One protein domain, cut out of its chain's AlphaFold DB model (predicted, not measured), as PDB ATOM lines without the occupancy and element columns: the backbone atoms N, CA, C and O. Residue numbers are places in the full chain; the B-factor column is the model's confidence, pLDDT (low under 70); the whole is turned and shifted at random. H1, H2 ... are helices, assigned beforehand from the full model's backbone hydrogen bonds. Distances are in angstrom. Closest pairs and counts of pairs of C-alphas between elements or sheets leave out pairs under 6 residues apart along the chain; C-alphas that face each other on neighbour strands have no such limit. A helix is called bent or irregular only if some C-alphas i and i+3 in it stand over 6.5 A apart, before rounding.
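This is residues 16 to 79 of the 284 residues of the protein "uncharacterized protein LOC113699675" of Coffea arabica (UniProt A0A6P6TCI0). Two long helices, H1 and H3, cross near their middles at close to a right angle, and a shorter helix, H2, is turned across near the last residues of H1. From H2, a long loop of residues 47 to 62 leads back to H3, which kinks partway along its length. The printed part has 64 residues, with three named helices in the order H1, H2, H3 and no named strand; the class is all helix. It is compact, with a radius of gyration of the C-alphas of 11.0 A, and rounded, spanning 29 by 26 by 19 A.

H1, residues 16 to 32, touches H3, residues 63 to 78. Their closest C-alphas, those of Leu 23 and Leu 68, are 5.8 A apart, and their lines are about perpendicular at 77 degrees. H2, residues 37 to 46, is close to H1 but not clearly touching: the closest C-alphas, those of Leu 30 and Asn 39, are 5.6 A apart. The lines of H1 and H2 are about perpendicular at 82 degrees. H2 and H3 are apart. In H1 and H2 every O i to N i+4 pair is within hydrogen-bond range; in H3, 10 of 12 are.

H1 begins at C-alpha 16, (34.506, 42.492, -44.471), and is 24.3 A long from first to last C-alpha. H2 begins at C-alpha 37, (35.360, 14.666, -42.039), and measures 14.1 A. H3 measures 23.7 A and ends at C-alpha 78, (26.549, 31.946, -58.400). It is irregular, with C-alphas 70 and 73 lying 7.2 A apart, and has a kink of 38 degrees near residue 71.

The two C-alphas farthest apart, those of Glu 16 and Lys 49, are 31.3 A apart. The link from H1 to H2 is tight, with 4 residues, and the link from H2 to H3 is long, with 16. The printed part has no cut. Its mean pLDDT is 90.1, and no printed residue is under 70.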
ATOM      1  N   GLU A  16      35.782  43.171 -44.663       83.75
ATOM      2  CA  GLU A  16      34.506  42.492 -44.471       83.75
ATOM      3  C   GLU A  16      34.154  41.677 -45.717       83.75
ATOM      4  O   GLU A  16      33.870  40.478 -45.620       83.75
ATOM      5  N   ALA A  17      34.277  42.285 -46.900       83.69
ATOM      6  CA  ALA A  17      34.085  41.595 -48.173       83.69
ATOM      7  C   ALA A  17      35.057  40.415 -48.335       83.69
ATOM      8  O   ALA A  17      34.659  39.331 -48.775       83.69
ATOM      9  N   PHE A  18      36.321  40.583 -47.931       83.69
ATOM     10  CA  PHE A  18      37.310  39.506 -47.965       83.69
ATOM     11  C   PHE A  18      36.936  38.339 -47.035       83.69
ATOM     12  O   PHE A  18      36.951  37.179 -47.457       83.69
ATOM     13  N   ASN A  19      36.522  38.624 -45.799       87.62
ATOM     14  CA  ASN A  19      36.081  37.602 -44.846       87.62
ATOM     15  C   ASN A  19      34.820  36.870 -45.331       87.62
ATOM     16  O   ASN A  19      34.755  35.638 -45.266       87.62
ATOM     17  N   LYS A  20      33.850  37.597 -45.900       88.56
ATOM     18  CA  LYS A  20      32.659  37.012 -46.535       88.56
ATOM     19  C   LYS A  20      33.033  36.095 -47.699       88.56
ATOM     20  O   LYS A  20      32.499  34.989 -47.803       88.56
ATOM     21  N   ALA A  21      34.011  36.478 -48.520       91.75
ATOM     22  CA  ALA A  21      34.525  35.630 -49.596       91.75
ATOM     23  C   ALA A  21      35.202  34.350 -49.067       91.75
ATOM     24  O   ALA A  21      34.996  33.263 -49.618       91.75
ATOM     25  N   LEU A  22      35.964  34.433 -47.971       89.31
ATOM     26  CA  LEU A  22      36.562  33.263 -47.319       89.31
ATOM     27  C   LEU A  22      35.502  32.299 -46.770       89.31
ATOM     28  O   LEU A  22      35.627  31.085 -46.960       89.31
ATOM     29  N   LEU A  23      34.445  32.816 -46.140       92.88
ATOM     30  CA  LEU A  23      33.300  32.012 -45.702       92.88
ATOM     31  C   LEU A  23      32.581  31.381 -46.902       92.88
ATOM     32  O   LEU A  23      32.288  30.184 -46.883       92.88
ATOM     33  N   GLY A  24      32.398  32.135 -47.988       93.75
ATOM     34  CA  GLY A  24      31.848  31.630 -49.247       93.75
ATOM     35  C   GLY A  24      32.663  30.460 -49.810       93.75
ATOM     36  O   GLY A  24      32.100  29.445 -50.222       93.75
ATOM     37  N   LYS A  25      33.998  30.521 -49.723       93.75
ATOM     38  CA  LYS A  25      34.892  29.409 -50.089       93.75
ATOM     39  C   LYS A  25      34.677  28.167 -49.218       93.75
ATOM     40  O   LYS A  25      34.807  27.049 -49.723       93.75
ATOM     41  N   GLN A  26      34.334  28.321 -47.938       94.75
ATOM     42  CA  GLN A  26      33.985  27.180 -47.083       94.75
ATOM     43  C   GLN A  26      32.615  26.589 -47.447       94.75
ATOM     44  O   GLN A  26      32.503  25.368 -47.557       94.75
ATOM     45  N   VAL A  27      31.606  27.421 -47.736       94.50
ATOM     46  CA  VAL A  27      30.311  26.963 -48.283       94.50
ATOM     47  C   VAL A  27      30.524  26.186 -49.588       94.50
ATOM     48  O   VAL A  27      30.002  25.084 -49.749       94.50
ATOM     49  N   TRP A  28      31.374  26.686 -50.488       94.62
ATOM     50  CA  TRP A  28      31.740  25.990 -51.725       94.62
ATOM     51  C   TRP A  28      32.384  24.621 -51.468       94.62
ATOM     52  O   TRP A  28      32.044  23.629 -52.120       94.62
ATOM     53  N   ARG A  29      33.292  24.525 -50.488       94.06
ATOM     54  CA  ARG A  29      33.914  23.252 -50.084       94.06
ATOM     55  C   ARG A  29      32.902  22.263 -49.509       94.06
ATOM     56  O   ARG A  29      33.028  21.075 -49.797       94.06
ATOM     57  N   LEU A  30      31.906  22.725 -48.749       92.56
ATOM     58  CA  LEU A  30      30.832  21.873 -48.220       92.56
ATOM     59  C   LEU A  30      30.046  21.182 -49.343       92.56
ATOM     60  O   LEU A  30      29.643  20.031 -49.194       92.56
ATOM     61  N   ILE A  31      29.880  21.858 -50.482       90.94
ATOM     62  CA  ILE A  31      29.124  21.348 -51.634       90.94
ATOM     63  C   ILE A  31      29.996  20.473 -52.542       90.94
ATOM     64  O   ILE A  31      29.536  19.448 -53.039       90.94
ATOM     65  N   THR A  32      31.253  20.863 -52.763       90.56
ATOM     66  CA  THR A  32      32.152  20.192 -53.720       90.56
ATOM     67  C   THR A  32      32.948  19.033 -53.126       90.56
ATOM     68  O   THR A  32      33.336  18.128 -53.858       90.56
ATOM     69  N   LYS A  33      33.188  19.026 -51.809       92.94
ATOM     70  CA  LYS A  33      33.971  17.990 -51.113       92.94
ATOM     71  C   LYS A  33      33.191  17.378 -49.939       92.94
ATOM     72  O   LYS A  33      33.672  17.416 -48.806       92.94
ATOM     73  N   PRO A  34      32.002  16.788 -50.156       90.50
ATOM     74  CA  PRO A  34      31.120  16.342 -49.069       90.50
ATOM     75  C   PRO A  34      31.719  15.239 -48.177       90.50
ATOM     76  O   PRO A  34      31.260  15.044 -47.056       90.50
ATOM     77  N   ASN A  35      32.749  14.533 -48.653       92.69
ATOM     78  CA  ASN A  35      33.352  13.399 -47.951       92.69
ATOM     79  C   ASN A  35      34.426  13.777 -46.919       92.69
ATOM     80  O   ASN A  35      34.872  12.897 -46.184       92.69
ATOM     81  N   LEU A  36      34.830  15.048 -46.831       94.62
ATOM     82  CA  LEU A  36      35.748  15.500 -45.780       94.62
ATOM     83  C   LEU A  36      35.098  15.335 -44.401       94.62
ATOM     84  O   LEU A  36      33.916  15.643 -44.244       94.62
ATOM     85  N   LEU A  37      35.869  14.910 -43.396       95.25
ATOM     86  CA  LEU A  37      35.360  14.666 -42.039       95.25
ATOM     87  C   LEU A  37      34.618  15.887 -41.475       95.25
ATOM     88  O   LEU A  37      33.474  15.768 -41.043       95.25
ATOM     89  N   VAL A  38      35.219  17.074 -41.584       91.69
ATOM     90  CA  VAL A  38      34.601  18.344 -41.165       91.69
ATOM     91  C   VAL A  38      33.251  18.595 -41.851       91.69
ATOM     92  O   VAL A  38      32.301  19.032 -41.208       91.69
ATOM     93  N   ASN A  39      33.121  18.242 -43.132       93.88
ATOM     94  CA  ASN A  39      31.884  18.426 -43.889       93.88
ATOM     95  C   ASN A  39      30.817  17.404 -43.486       93.88
ATOM     96  O   ASN A  39      29.644  17.764 -43.379       93.88
ATOM     97  N   LYS A  40      31.211  16.155 -43.203       94.56
ATOM     98  CA  LYS A  40      30.309  15.126 -42.663       94.56
ATOM     99  C   LYS A  40      29.766  15.530 -41.291       94.56
ATOM    100  O   LYS A  40      28.559  15.451 -41.082       94.56
ATOM    101  N   VAL A  41      30.630  16.024 -40.399       93.38
ATOM    102  CA  VAL A  41      30.245  16.499 -39.058       93.38
ATOM    103  C   VAL A  41      29.313  17.710 -39.149       93.38
ATOM    104  O   VAL A  41      28.245  17.707 -38.539       93.38
ATOM    105  N   LEU A  42      29.658  18.720 -39.955       91.81
ATOM    106  CA  LEU A  42      28.811  19.902 -40.150       91.81
ATOM    107  C   LEU A  42      27.448  19.540 -40.748       91.81
ATOM    108  O   LEU A  42      26.425  20.042 -40.281       91.81
ATOM    109  N   LYS A  43      27.416  18.636 -41.734       92.12
ATOM    110  CA  LYS A  43      26.169  18.132 -42.313       92.12
ATOM    111  C   LYS A  43      25.330  17.406 -41.269       92.12
ATOM    112  O   LYS A  43      24.158  17.736 -41.130       92.12
ATOM    113  N   ALA A  44      25.912  16.466 -40.528       92.69
ATOM    114  CA  ALA A  44      25.205  15.709 -39.498       92.69
ATOM    115  C   ALA A  44      24.606  16.625 -38.421       92.69
ATOM    116  O   ALA A  44      23.448  16.453 -38.049       92.69
ATOM    117  N   LYS A  45      25.367  17.634 -37.982       90.94
ATOM    118  CA  LYS A  45      24.946  18.575 -36.941       90.94
ATOM    119  C   LYS A  45      23.882  19.564 -37.416       90.94
ATOM    120  O   LYS A  45      22.910  19.789 -36.706       90.94
ATOM    121  N   HIS A  46      24.065  20.178 -38.584       89.44
ATOM    122  CA  HIS A  46      23.282  21.356 -38.969       89.44
ATOM    123  C   HIS A  46      22.285  21.123 -40.114       89.44
ATOM    124  O   HIS A  46      21.291  21.842 -40.219       89.44
ATOM    125  N   PHE A  47      22.518  20.147 -40.997       90.94
ATOM    126  CA  PHE A  47      21.661  19.901 -42.166       90.94
ATOM    127  C   PHE A  47      21.648  18.421 -42.615       90.94
ATOM    128  O   PHE A  47      21.876  18.128 -43.790       90.94
ATOM    129  N   PRO A  48      21.318  17.457 -41.730       88.56
ATOM    130  CA  PRO A  48      21.551  16.027 -41.983       88.56
ATOM    131  C   PRO A  48      20.802  15.488 -43.209       88.56
ATOM    132  O   PRO A  48      21.362  14.736 -44.006       88.56
ATOM    133  N   LYS A  49      19.548  15.921 -43.393       87.25
ATOM    134  CA  LYS A  49      18.657  15.495 -44.491       87.25
ATOM    135  C   LYS A  49      18.375  16.604 -45.513       87.25
ATOM    136  O   LYS A  49      17.492  16.458 -46.352       87.25
ATOM    137  N   LYS A  50      19.062  17.744 -45.412       86.38
ATOM    138  CA  LYS A  50      18.767  18.951 -46.200       86.38
ATOM    139  C   LYS A  50      19.979  19.381 -47.022       86.38
ATOM    140  O   LYS A  50      21.088  18.890 -46.833       86.38
ATOM    141  N   SER A  51      19.745  20.303 -47.951       86.94
ATOM    142  CA  SER A  51      20.818  21.046 -48.608       86.94
ATOM    143  C   SER A  51      21.274  22.183 -47.693       86.94
ATOM    144  O   SER A  51      20.461  22.746 -46.960       86.94
ATOM    145  N   ILE A  52      22.549  22.565 -47.784       90.50
ATOM    146  CA  ILE A  52      23.084  23.762 -47.117       90.50
ATOM    147  C   ILE A  52      22.328  25.037 -47.520       90.50
ATOM    148  O   ILE A  52      22.185  25.967 -46.732       90.50
ATOM    149  N   PHE A  53      21.777  25.067 -48.732       89.06
ATOM    150  CA  PHE A  53      21.013  26.211 -49.223       89.06
ATOM    151  C   PHE A  53      19.624  26.303 -48.588       89.06
ATOM    152  O   PHE A  53      19.166  27.384 -48.220       89.06
ATOM    153  N   THR A  54      18.993  25.157 -48.315       86.75
ATOM    154  CA  THR A  54      17.634  25.095 -47.758       86.75
ATOM    155  C   THR A  54      17.589  24.996 -46.232       86.75
ATOM    156  O   THR A  54      16.504  25.037 -45.646       86.75
ATOM    157  N   CYS A  55      18.731  24.857 -45.550       87.75
ATOM    158  CA  CYS A  55      18.765  24.800 -44.091       87.75
ATOM    159  C   CYS A  55      18.605  26.188 -43.450       87.75
ATOM    160  O   CYS A  55      19.027  27.207 -44.002       87.75
ATOM    161  N   LYS A  56      17.999  26.216 -42.260       85.38
ATOM    162  CA  LYS A  56      17.838  27.416 -41.429       85.38
ATOM    163  C   LYS A  56      18.806  27.354 -40.246       85.38
ATOM    164  O   LYS A  56      19.163  26.263 -39.803       85.38
ATOM    165  N   THR A  57      19.202  28.510 -39.729       85.44
ATOM    166  CA  THR A  57      20.001  28.604 -38.502       85.44
ATOM    167  C   THR A  57      19.162  28.151 -37.308       85.44
ATOM    168  O   THR A  57      18.079  28.681 -37.082       85.44
ATOM    169  N   GLN A  58      19.644  27.159 -36.561       78.81
ATOM    170  CA  GLN A  58      19.027  26.721 -35.304       78.81
ATOM    171  C   GLN A  58      19.476  27.622 -34.141       78.81
ATOM    172  O   GLN A  58      20.576  28.183 -34.177       78.81
ATOM    173  N   GLY A  59      18.644  27.741 -33.099       75.38
ATOM    174  CA  GLY A  59      19.034  28.389 -31.842       75.38
ATOM    175  C   GLY A  59      20.246  27.681 -31.224       75.38
ATOM    176  O   GLY A  59      20.288  26.455 -31.197       75.38
ATOM    177  N   GLY A  60      21.264  28.439 -30.801       82.00
ATOM    178  CA  GLY A  60      22.525  27.888 -30.274       82.00
ATOM    179  C   GLY A  60      23.602  27.562 -31.322       82.00
ATOM    180  O   GLY A  60      24.619  26.951 -30.997       82.00
ATOM    181  N   ALA A  61      23.422  27.960 -32.586       85.31
ATOM    182  CA  ALA A  61      24.455  27.786 -33.606       85.31
ATOM    183  C   ALA A  61      25.730  28.603 -33.312       85.31
ATOM    184  O   ALA A  61      25.661  29.748 -32.858       85.31
ATOM    185  N   SER A  62      26.894  28.032 -33.643       88.94
ATOM    186  CA  SER A  62      28.188  28.703 -33.488       88.94
ATOM    187  C   SER A  62      28.305  29.929 -34.397       88.94
ATOM    188  O   SER A  62      27.687  29.989 -35.463       88.94
ATOM    189  N   TRP A  63      29.148  30.890 -34.012       88.62
ATOM    190  CA  TRP A  63      29.452  32.069 -34.834       88.62
ATOM    191  C   TRP A  63      29.956  31.702 -36.230       88.62
ATOM    192  O   TRP A  63      29.519  32.293 -37.213       88.62
ATOM    193  N   PHE A  64      30.778  30.653 -36.332       90.75
ATOM    194  CA  PHE A  64      31.200  30.098 -37.616       90.75
ATOM    195  C   PHE A  64      30.004  29.682 -38.486       90.75
ATOM    196  O   PHE A  64      29.924  30.057 -39.653       90.75
ATOM    197  N   TRP A  65      29.040  28.947 -37.919       92.00
ATOM    198  CA  TRP A  65      27.850  28.523 -38.656       92.00
ATOM    199  C   TRP A  65      26.973  29.708 -39.067       92.00
ATOM    200  O   TRP A  65      26.506  29.754 -40.201       92.00
ATOM    201  N   LYS A  66      26.784  30.690 -38.176       91.56
ATOM    202  CA  LYS A  66      26.051  31.926 -38.490       91.56
ATOM    203  C   LYS A  66      26.688  32.664 -39.673       91.56
ATOM    204  O   LYS A  66      25.966  33.009 -40.602       91.56
ATOM    205  N   GLY A  67      28.017  32.790 -39.695       93.12
ATOM    206  CA  GLY A  67      28.747  33.388 -40.817       93.12
ATOM    207  C   GLY A  67      28.573  32.620 -42.132       93.12
ATOM    208  O   GLY A  67      28.361  33.225 -43.178       93.12
ATOM    209  N   LEU A  68      28.576  31.280 -42.105       93.88
ATOM    210  CA  LEU A  68      28.264  30.486 -43.305       93.88
ATOM    211  C   LEU A  68      26.833  30.723 -43.802       93.88
ATOM    212  O   LEU A  68      26.603  30.764 -45.010       93.88
ATOM    213  N   MET A  69      25.869  30.860 -42.889       93.38
ATOM    214  CA  MET A  69      24.468  31.113 -43.237       93.38
ATOM    215  C   MET A  69      24.241  32.521 -43.784       93.38
ATOM    216  O   MET A  69      23.365  32.683 -44.629       93.38
ATOM    217  N   GLU A  70      25.033  33.505 -43.358       92.94
ATOM    218  CA  GLU A  70      25.016  34.864 -43.907       92.94
ATOM    219  C   GLU A  70      25.424  34.873 -45.387       92.94
ATOM    220  O   GLU A  70      24.747  35.466 -46.222       92.94
ATOM    221  N   VAL A  71      26.490  34.148 -45.746       94.75
ATOM    222  CA  VAL A  71      27.046  34.172 -47.113       94.75
ATOM    223  C   VAL A  71      26.472  33.105 -48.050       94.75
ATOM    224  O   VAL A  71      26.769  33.114 -49.246       94.75
ATOM    225  N   LYS A  72      25.662  32.159 -47.553       92.81
ATOM    226  CA  LYS A  72      25.173  31.036 -48.377       92.81
ATOM    227  C   LYS A  72      24.367  31.497 -49.595       92.81
ATOM    228  O   LYS A  72      24.444  30.839 -50.626       92.81
ATOM    229  N   GLY A  73      23.617  32.599 -49.472       90.81
ATOM    230  CA  GLY A  73      22.775  33.135 -50.547       90.81
ATOM    231  C   GLY A  73      23.607  33.617 -51.733       90.81
ATOM    232  O   GLY A  73      23.328  33.240 -52.866       90.81
ATOM    233  N   LEU A  74      24.706  34.324 -51.454       92.69
ATOM    234  CA  LEU A  74      25.677  34.751 -52.465       92.69
ATOM    235  C   LEU A  74      26.256  33.553 -53.229       92.69
ATOM    236  O   LEU A  74      26.388  33.575 -54.451       92.69
ATOM    237  N   VAL A  75      26.571  32.467 -52.518       92.94
ATOM    238  CA  VAL A  75      27.075  31.244 -53.156       92.94
ATOM    239  C   VAL A  75      25.970  30.538 -53.953       92.94
ATOM    240  O   VAL A  75      26.232  30.063 -55.053       92.94
ATOM    241  N   GLU A  76      24.735  30.478 -53.449       90.75
ATOM    242  CA  GLU A  76      23.581  29.890 -54.150       90.75
ATOM    243  C   GLU A  76      23.240  30.618 -55.457       90.75
ATOM    244  O   GLU A  76      22.816  30.009 -56.448       90.75
ATOM    245  N   GLU A  77      23.430  31.934 -55.470       87.44
ATOM    246  CA  GLU A  77      23.219  32.760 -56.647       87.44
ATOM    247  C   GLU A  77      24.184  32.372 -57.772       87.44
ATOM    248  O   GLU A  77      23.726  32.077 -58.880       87.44
ATOM    249  N   GLY A  78      25.480  32.269 -57.451       88.25
ATOM    250  CA  GLY A  78      26.549  31.946 -58.400       88.25
ATOM    251  C   GLY A  78      26.738  30.455 -58.710       88.25
ATOM    252  O   GLY A  78      27.430  30.107 -59.668       88.25
ATOM    253  N   VAL A  79      26.146  29.543 -57.932       89.38
ATOM    254  CA  VAL A  79      26.269  28.099 -58.178       89.38
ATOM    255  C   VAL A  79      25.456  27.688 -59.402       89.38
ATOM    256  O   VAL A  79      24.228  27.780 -59.440       89.38
TER     257      VAL A  79